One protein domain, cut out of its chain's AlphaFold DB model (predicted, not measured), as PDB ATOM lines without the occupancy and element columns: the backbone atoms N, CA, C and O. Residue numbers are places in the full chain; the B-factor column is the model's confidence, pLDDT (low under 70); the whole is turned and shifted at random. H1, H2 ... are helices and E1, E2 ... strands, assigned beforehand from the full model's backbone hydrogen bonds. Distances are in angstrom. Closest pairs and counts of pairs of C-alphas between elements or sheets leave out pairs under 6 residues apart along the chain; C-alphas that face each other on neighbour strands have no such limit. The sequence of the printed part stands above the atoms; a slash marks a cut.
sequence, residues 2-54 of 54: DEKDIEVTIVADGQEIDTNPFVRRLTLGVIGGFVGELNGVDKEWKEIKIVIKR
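Overview. This is residues 2 to 54 of the 54 residues of an uncharacterized protein of Candidatus Syntrophoarchaeum caldarius (UniProt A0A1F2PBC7). A short strand hairpin, E1 and E2, leads into one helix, H1, after which residues 37 to 54 turn beyond the helix end and fold back as a long tail; only residues 37 to 42 stick out. The printed part has 53 residues, with two antiparallel strands and then one helix, class mixed, under half of the residues being in named elements. It is only just loose, close to compact, with a radius of gyration of the C-alphas of 12.1 A, and flat, spanning 32 by 30 by 16 A.

Along the chain. E1 is residues 10 to 12, from C-alpha 10 at (192.378, 246.327, 254.134), and E2 is residues 15 to 17. H1, residues 21 to 36, is 22.4 A long and ends at C-alpha 36 at (177.270, 258.432, 248.641).

Arrangement. E1 and E2 form a hairpin, antiparallel at 132 degrees, with N 12 and O 15 2.9 A apart, within hydrogen-bond range. E1 and H1 are apart. In H1 every O i to N i+4 pair is within hydrogen-bond range.

Size, cuts and confidence. The C-alphas of Asp 2 and Arg 54, the two farthest apart, are 34.8 A apart. The printed part has no cut, and both links are tight. The pLDDT is under 70 at residues 2 to 6 and 54.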
ATOM      1  N   ASP A   2     172.461 249.997 262.999       43.50
ATOM      2  CA  ASP A   2     173.035 249.002 263.905       43.50
ATOM      3  C   ASP A   2     174.439 248.665 263.385       43.50
ATOM      4  O   ASP A   2     174.600 248.384 262.202       43.50
ATOM      5  N   GLU A   3     175.454 248.744 264.247       52.78
ATOM      6  CA  GLU A   3     176.884 248.486 263.965       52.78
ATOM      7  C   GLU A   3     177.142 246.988 263.653       52.78
ATOM      8  O   GLU A   3     178.239 246.475 263.858       52.78
ATOM      9  N   LYS A   4     176.105 246.257 263.220       52.41
ATOM     10  CA  LYS A   4     176.111 244.817 262.992       52.41
ATOM     11  C   LYS A   4     176.550 244.524 261.558       52.41
ATOM     12  O   LYS A   4     175.812 244.762 260.607       52.41
ATOM     13  N   ASP A   5     177.770 244.000 261.483       63.00
ATOM     14  CA  ASP A   5     178.338 243.172 260.414       63.00
ATOM     15  C   ASP A   5     178.696 243.853 259.085       63.00
ATOM     16  O   ASP A   5     178.550 243.255 258.022       63.00
ATOM     17  N   ILE A   6     179.242 245.076 259.116       64.56
ATOM     18  CA  ILE A   6     180.009 245.571 257.958       64.56
ATOM     19  C   ILE A   6     181.467 245.135 258.115       64.56
ATOM     20  O   ILE A   6     182.192 245.619 258.987       64.56
ATOM     21  N   GLU A   7     181.881 244.200 257.266       79.50
ATOM     22  CA  GLU A   7     183.248 243.696 257.197       79.50
ATOM     23  C   GLU A   7     184.159 244.708 256.486       79.50
ATOM     24  O   GLU A   7     183.815 245.253 255.436       79.50
ATOM     25  N   VAL A   8     185.322 244.992 257.077       83.25
ATOM     26  CA  VAL A   8     186.323 245.904 256.507       83.25
ATOM     27  C   VAL A   8     187.629 245.147 256.346       83.25
ATOM     28  O   VAL A   8     188.347 244.920 257.319       83.25
ATOM     29  N   THR A   9     187.953 244.822 255.101       88.56
ATOM     30  CA  THR A   9     189.230 244.222 254.719       88.56
ATOM     31  C   THR A   9     190.138 245.303 254.145       88.56
ATOM     32  O   THR A   9     189.761 246.009 253.207       88.56
ATOM     33  N   ILE A  10     191.346 245.442 254.689       88.12
ATOM     34  CA  ILE A  10     192.378 246.327 254.134       88.12
ATOM     35  C   ILE A  10     193.495 245.456 253.585       88.12
ATOM     36  O   ILE A  10     194.055 244.637 254.306       88.12
ATOM     37  N   VAL A  11     193.831 245.663 252.313       91.31
ATOM     38  CA  VAL A  11     194.939 244.972 251.650       91.31
ATOM     39  C   VAL A  11     196.020 245.988 251.297       91.31
ATOM     40  O   VAL A  11     195.751 246.937 250.560       91.31
ATOM     41  N   ALA A  12     197.236 245.779 251.796       88.75
ATOM     42  CA  ALA A  12     198.420 246.565 251.453       88.75
ATOM     43  C   ALA A  12     199.492 245.636 250.873       88.75
ATOM     44  O   ALA A  12     199.762 244.579 251.433       88.75
ATOM     45  N   ASP A  13     200.047 245.995 249.713       91.25
ATOM     46  CA  ASP A  13     201.053 245.191 248.997       91.25
ATOM     47  C   ASP A  13     200.649 243.716 248.786       91.25
ATOM     48  O   ASP A  13     201.467 242.800 248.802       91.25
ATOM     49  N   GLY A  14     199.348 243.483 248.581       91.88
ATOM     50  CA  GLY A  14     198.778 242.146 248.388       91.88
ATOM     51  C   GLY A  14     198.575 241.340 249.674       91.88
ATOM     52  O   GLY A  14     198.159 240.187 249.587       91.88
ATOM     53  N   GLN A  15     198.828 241.922 250.848       94.19
ATOM     54  CA  GLN A  15     198.624 241.290 252.149       94.19
ATOM     55  C   GLN A  15     197.434 241.902 252.885       94.19
ATOM     56  O   GLN A  15     197.289 243.122 252.934       94.19
ATOM     57  N   GLU A  16     196.592 241.050 253.469       93.94
ATOM     58  CA  GLU A  16     195.533 241.491 254.371       93.94
ATOM     59  C   GLU A  16     196.139 241.985 255.687       93.94
ATOM     60  O   GLU A  16     196.975 241.317 256.299       93.94
ATOM     61  N   ILE A  17     195.733 243.182 256.094       93.88
ATOM     62  CA  ILE A  17     196.252 243.863 257.273       93.88
ATOM     63  C   ILE A  17     195.209 243.774 258.379       93.88
ATOM     64  O   ILE A  17     194.063 244.184 258.188       93.88
ATOM     65  N   ASP A  18     195.618 243.285 259.550       91.50
ATOM     66  CA  ASP A  18     194.751 243.300 260.725       91.50
ATOM     67  C   ASP A  18     194.428 244.745 261.125       91.50
ATOM     68  O   ASP A  18     195.300 245.616 261.213       91.50
ATOM     69  N   THR A  19     193.146 245.012 261.352       86.69
ATOM     70  CA  THR A  19     192.648 246.355 261.641       86.69
ATOM     71  C   THR A  19     192.037 246.421 263.025       86.69
ATOM     72  O   THR A  19     191.197 245.605 263.409       86.69
ATOM     73  N   ASN A  20     192.405 247.473 263.755       87.81
ATOM     74  CA  ASN A  20     191.784 247.784 265.035       87.81
ATOM     75  C   ASN A  20     190.408 248.475 264.852       87.81
ATOM     76  O   ASN A  20     190.110 249.006 263.774       87.81
ATOM     77  N   PRO A  21     189.569 248.533 265.905       87.81
ATOM     78  CA  PRO A  21     188.232 249.131 265.822       87.81
ATOM     79  C   PRO A  21     188.207 250.605 265.388       87.81
ATOM     80  O   PRO A  21     187.249 251.043 264.754       87.81
ATOM     81  N   PHE A  22     189.250 251.378 265.708       88.56
ATOM     82  CA  PHE A  22     189.350 252.779 265.294       88.56
ATOM     83  C   PHE A  22     189.495 252.901 263.772       88.56
ATOM     84  O   PHE A  22     188.753 253.661 263.151       88.56
ATOM     85  N   VAL A  23     190.385 252.108 263.167       87.88
ATOM     86  CA  VAL A  23     190.587 252.084 261.709       87.88
ATOM     87  C   VAL A  23     189.304 251.668 260.994       87.88
ATOM     88  O   VAL A  23     188.899 252.335 260.048       87.88
ATOM     89  N   ARG A  24     188.606 250.634 261.483       87.00
ATOM     90  CA  ARG A  24     187.333 250.184 260.889       87.00
ATOM     91  C   ARG A  24     186.281 251.293 260.885       87.00
ATOM     92  O   ARG A  24     185.692 251.569 259.844       87.00
ATOM     93  N   ARG A  25     186.087 251.979 262.017       87.38
ATOM     94  CA  ARG A  25     185.131 253.095 262.134       87.38
ATOM     95  C   ARG A  25     185.469 254.256 261.208       87.38
ATOM     96  O   ARG A  25     184.574 254.802 260.566       87.38
ATOM     97  N   LEU A  26     186.748 254.621 261.134       88.88
ATOM     98  CA  LEU A  26     187.208 255.697 260.263       88.88
ATOM     99  C   LEU A  26     186.964 255.352 258.790       88.88
ATOM    100  O   LEU A  26     186.380 256.159 258.067       88.88
ATOM    101  N   THR A  27     187.341 254.145 258.365       87.94
ATOM    102  CA  THR A  27     187.103 253.669 256.999       87.94
ATOM    103  C   THR A  27     185.614 253.677 256.673       87.94
ATOM    104  O   THR A  27     185.240 254.216 255.642       87.94
ATOM    105  N   LEU A  28     184.742 253.179 257.553       83.69
ATOM    106  CA  LEU A  28     183.294 253.186 257.307       83.69
ATOM    107  C   LEU A  28     182.723 254.598 257.149       83.69
ATOM    108  O   LEU A  28     181.944 254.837 256.229       83.69
ATOM    109  N   GLY A  29     183.122 255.539 258.008       86.94
ATOM    110  CA  GLY A  29     182.647 256.919 257.920       86.94
ATOM    111  C   GLY A  29     183.102 257.612 256.634       86.94
ATOM    112  O   GLY A  29     182.295 258.214 255.928       86.94
ATOM    113  N   VAL A  30     184.393 257.496 256.308       89.62
ATOM    114  CA  VAL A  30     184.981 258.161 255.138       89.62
ATOM    115  C   VAL A  30     184.539 257.492 253.840       89.62
ATOM    116  O   VAL A  30     184.091 258.181 252.929       89.62
ATOM    117  N   ILE A  31     184.632 256.164 253.748       87.88
ATOM    118  CA  ILE A  31     184.272 255.419 252.537       87.88
ATOM    119  C   ILE A  31     182.762 255.430 252.313       87.88
ATOM    120  O   ILE A  31     182.333 255.646 251.185       87.88
ATOM    121  N   GLY A  32     181.953 255.270 253.363       82.56
ATOM    122  CA  GLY A  32     180.498 255.362 253.247       82.56
ATOM    123  C   GLY A  32     180.046 256.728 252.726       82.56
ATOM    124  O   GLY A  32     179.236 256.793 251.803       82.56
ATOM    125  N   GLY A  33     180.627 257.814 253.251       85.25
ATOM    126  CA  GLY A  33     180.390 259.167 252.740       85.25
ATOM    127  C   GLY A  33     180.871 259.344 251.300       85.25
ATOM    128  O   GLY A  33     180.122 259.828 250.460       85.25
ATOM    129  N   PHE A  34     182.088 258.889 250.994       87.81
ATOM    130  CA  PHE A  34     182.660 258.932 249.646       87.81
ATOM    131  C   PHE A  34     181.768 258.234 248.614       87.81
ATOM    132  O   PHE A  34     181.522 258.794 247.550       87.81
ATOM    133  N   VAL A  35     181.248 257.043 248.927       85.81
ATOM    134  CA  VAL A  35     180.388 256.291 248.003       85.81
ATOM    135  C   VAL A  35     179.044 256.969 247.778       85.81
ATOM    136  O   VAL A  35     178.541 256.926 246.659       85.81
ATOM    137  N   GLY A  36     178.496 257.646 248.790       82.56
ATOM    138  CA  GLY A  36     177.270 258.432 248.641       82.56
ATOM    139  C   GLY A  36     177.372 259.556 247.602       82.56
ATOM    140  O   GLY A  36     176.356 259.942 247.029       82.56
ATOM    141  N   GLU A  37     178.586 260.031 247.323       88.12
ATOM    142  CA  GLU A  37     178.873 261.085 246.343       88.12
ATOM    143  C   GLU A  37     179.297 260.535 244.964       88.12
ATOM    144  O   GLU A  37     179.531 261.303 244.027       88.12
ATOM    145  N   LEU A  38     179.419 259.209 244.797       87.88
ATOM    146  CA  LEU A  38     179.783 258.613 243.511       87.88
ATOM    147  C   LEU A  38     178.595 258.628 242.541       87.88
ATOM    148  O   LEU A  38     177.536 258.055 242.795       87.88
ATOM    149  N   ASN A  39     178.799 259.222 241.365       86.44
ATOM    150  CA  ASN A  39     177.796 259.214 240.304       86.44
ATOM    151  C   ASN A  39     177.514 257.786 239.814       86.44
ATOM    152  O   ASN A  39     178.425 257.072 239.396       86.44
ATOM    153  N   GLY A  40     176.233 257.409 239.795       84.31
ATOM    154  CA  GLY A  40     175.771 256.130 239.248       84.31
ATOM    155  C   GLY A  40     175.877 254.935 240.200       84.31
ATOM    156  O   GLY A  40     175.640 253.813 239.759       84.31
ATOM    157  N   VAL A  41     176.203 255.152 241.479       82.69
ATOM    158  CA  VAL A  41     176.154 254.106 242.510       82.69
ATOM    159  C   VAL A  41     174.818 254.178 243.250       82.69
ATOM    160  O   VAL A  41     174.403 255.242 243.707       82.69
ATOM    161  N   ASP A  42     174.128 253.042 243.347       80.69
ATOM    162  CA  ASP A  42     172.909 252.921 244.150       80.69
ATOM    163  C   ASP A  42     173.246 253.011 245.648       80.69
ATOM    164  O   ASP A  42     174.297 252.544 246.087       80.69
ATOM    165  N   LYS A  43     172.348 253.586 246.449       72.88
ATOM    166  CA  LYS A  43     172.503 253.722 247.903       72.88
ATOM    167  C   LYS A  43     172.514 252.372 248.625       72.88
ATOM    168  O   LYS A  43     173.005 252.304 249.746       72.88
ATOM    169  N   GLU A  44     172.003 251.318 247.990       82.19
ATOM    170  CA  GLU A  44     171.941 249.951 248.526       82.19
ATOM    171  C   GLU A  44     173.052 249.040 247.972       82.19
ATOM    172  O   GLU A  44     172.831 247.880 247.610       82.19
ATOM    173  N   TRP A  45     174.277 249.557 247.876       86.06
ATOM    174  CA  TRP A  45     175.433 248.747 247.497       86.06
ATOM    175  C   TRP A  45     175.705 247.643 248.535       86.06
ATOM    176  O   TRP A  45     175.547 247.835 249.739       86.06
ATOM    177  N   LYS A  46     176.123 246.460 248.060       84.44
ATOM    178  CA  LYS A  46     176.457 245.299 248.913       84.44
ATOM    179  C   LYS A  46     177.952 245.180 249.200       84.44
ATOM    180  O   LYS A  46     178.338 244.713 250.262       84.44
ATOM    181  N   GLU A  47     178.778 245.598 248.246       86.75
ATOM    182  CA  GLU A  47     180.236 245.579 248.319       86.75
ATOM    183  C   GLU A  47     180.777 246.775 247.532       86.75
ATOM    184  O   GLU A  47     180.256 247.114 246.466       86.75
ATOM    185  N   ILE A  48     181.835 247.402 248.041       85.44
ATOM    186  CA  ILE A  48     182.604 248.414 247.321       85.44
ATOM    187  C   ILE A  48     184.058 247.968 247.300       85.44
ATOM    188  O   ILE A  48     184.642 247.677 248.342       85.44
ATOM    189  N   LYS A  49     184.677 248.020 246.120       88.31
ATOM    190  CA  LYS A  49     186.115 247.824 245.962       88.31
ATOM    191  C   LYS A  49     186.778 249.121 245.520       88.31
ATOM    192  O   LYS A  49     186.563 249.586 244.403       88.31
ATOM    193  N   ILE A  50     187.627 249.675 246.381       86.12
ATOM    194  CA  ILE A  50     188.436 250.856 246.066       86.12
ATOM    195  C   ILE A  50     189.847 250.393 245.729       86.12
ATOM    196  O   ILE A  50     190.501 249.725 246.524       86.12
ATOM    197  N   VAL A  51     190.321 250.752 244.538       87.06
ATOM    198  CA  VAL A  51     191.684 250.454 244.093       87.06
ATOM    199  C   VAL A  51     192.423 251.768 243.912       87.06
ATOM    200  O   VAL A  51     192.149 252.515 242.976       87.06
ATOM    201  N   ILE A  52     193.377 252.036 244.798       83.31
ATOM    202  CA  ILE A  52     194.289 253.172 244.683       83.31
ATOM    203  C   ILE A  52     195.611 252.628 244.154       83.31
ATOM    204  O   ILE A  52     196.237 251.786 244.792       83.31
ATOM    205  N   LYS A  53     196.023 253.088 242.973       85.06
ATOM    206  CA  LYS A  53     197.354 252.812 242.422       85.06
ATOM    207  C   LYS A  53     198.190 254.070 242.579       85.06
ATOM    208  O   LYS A  53     197.723 255.152 242.224       85.06
ATOM    209  N   ARG A  54     199.390 253.915 243.124       68.00
ATOM    210  CA  ARG A  54     200.399 254.967 243.191       68.00
ATOM    211  C   ARG A  54     201.526 254.649 242.226       68.00
ATOM    212  O   ARG A  54     201.851 253.449 242.111       68.00
TER     213      ARG A  54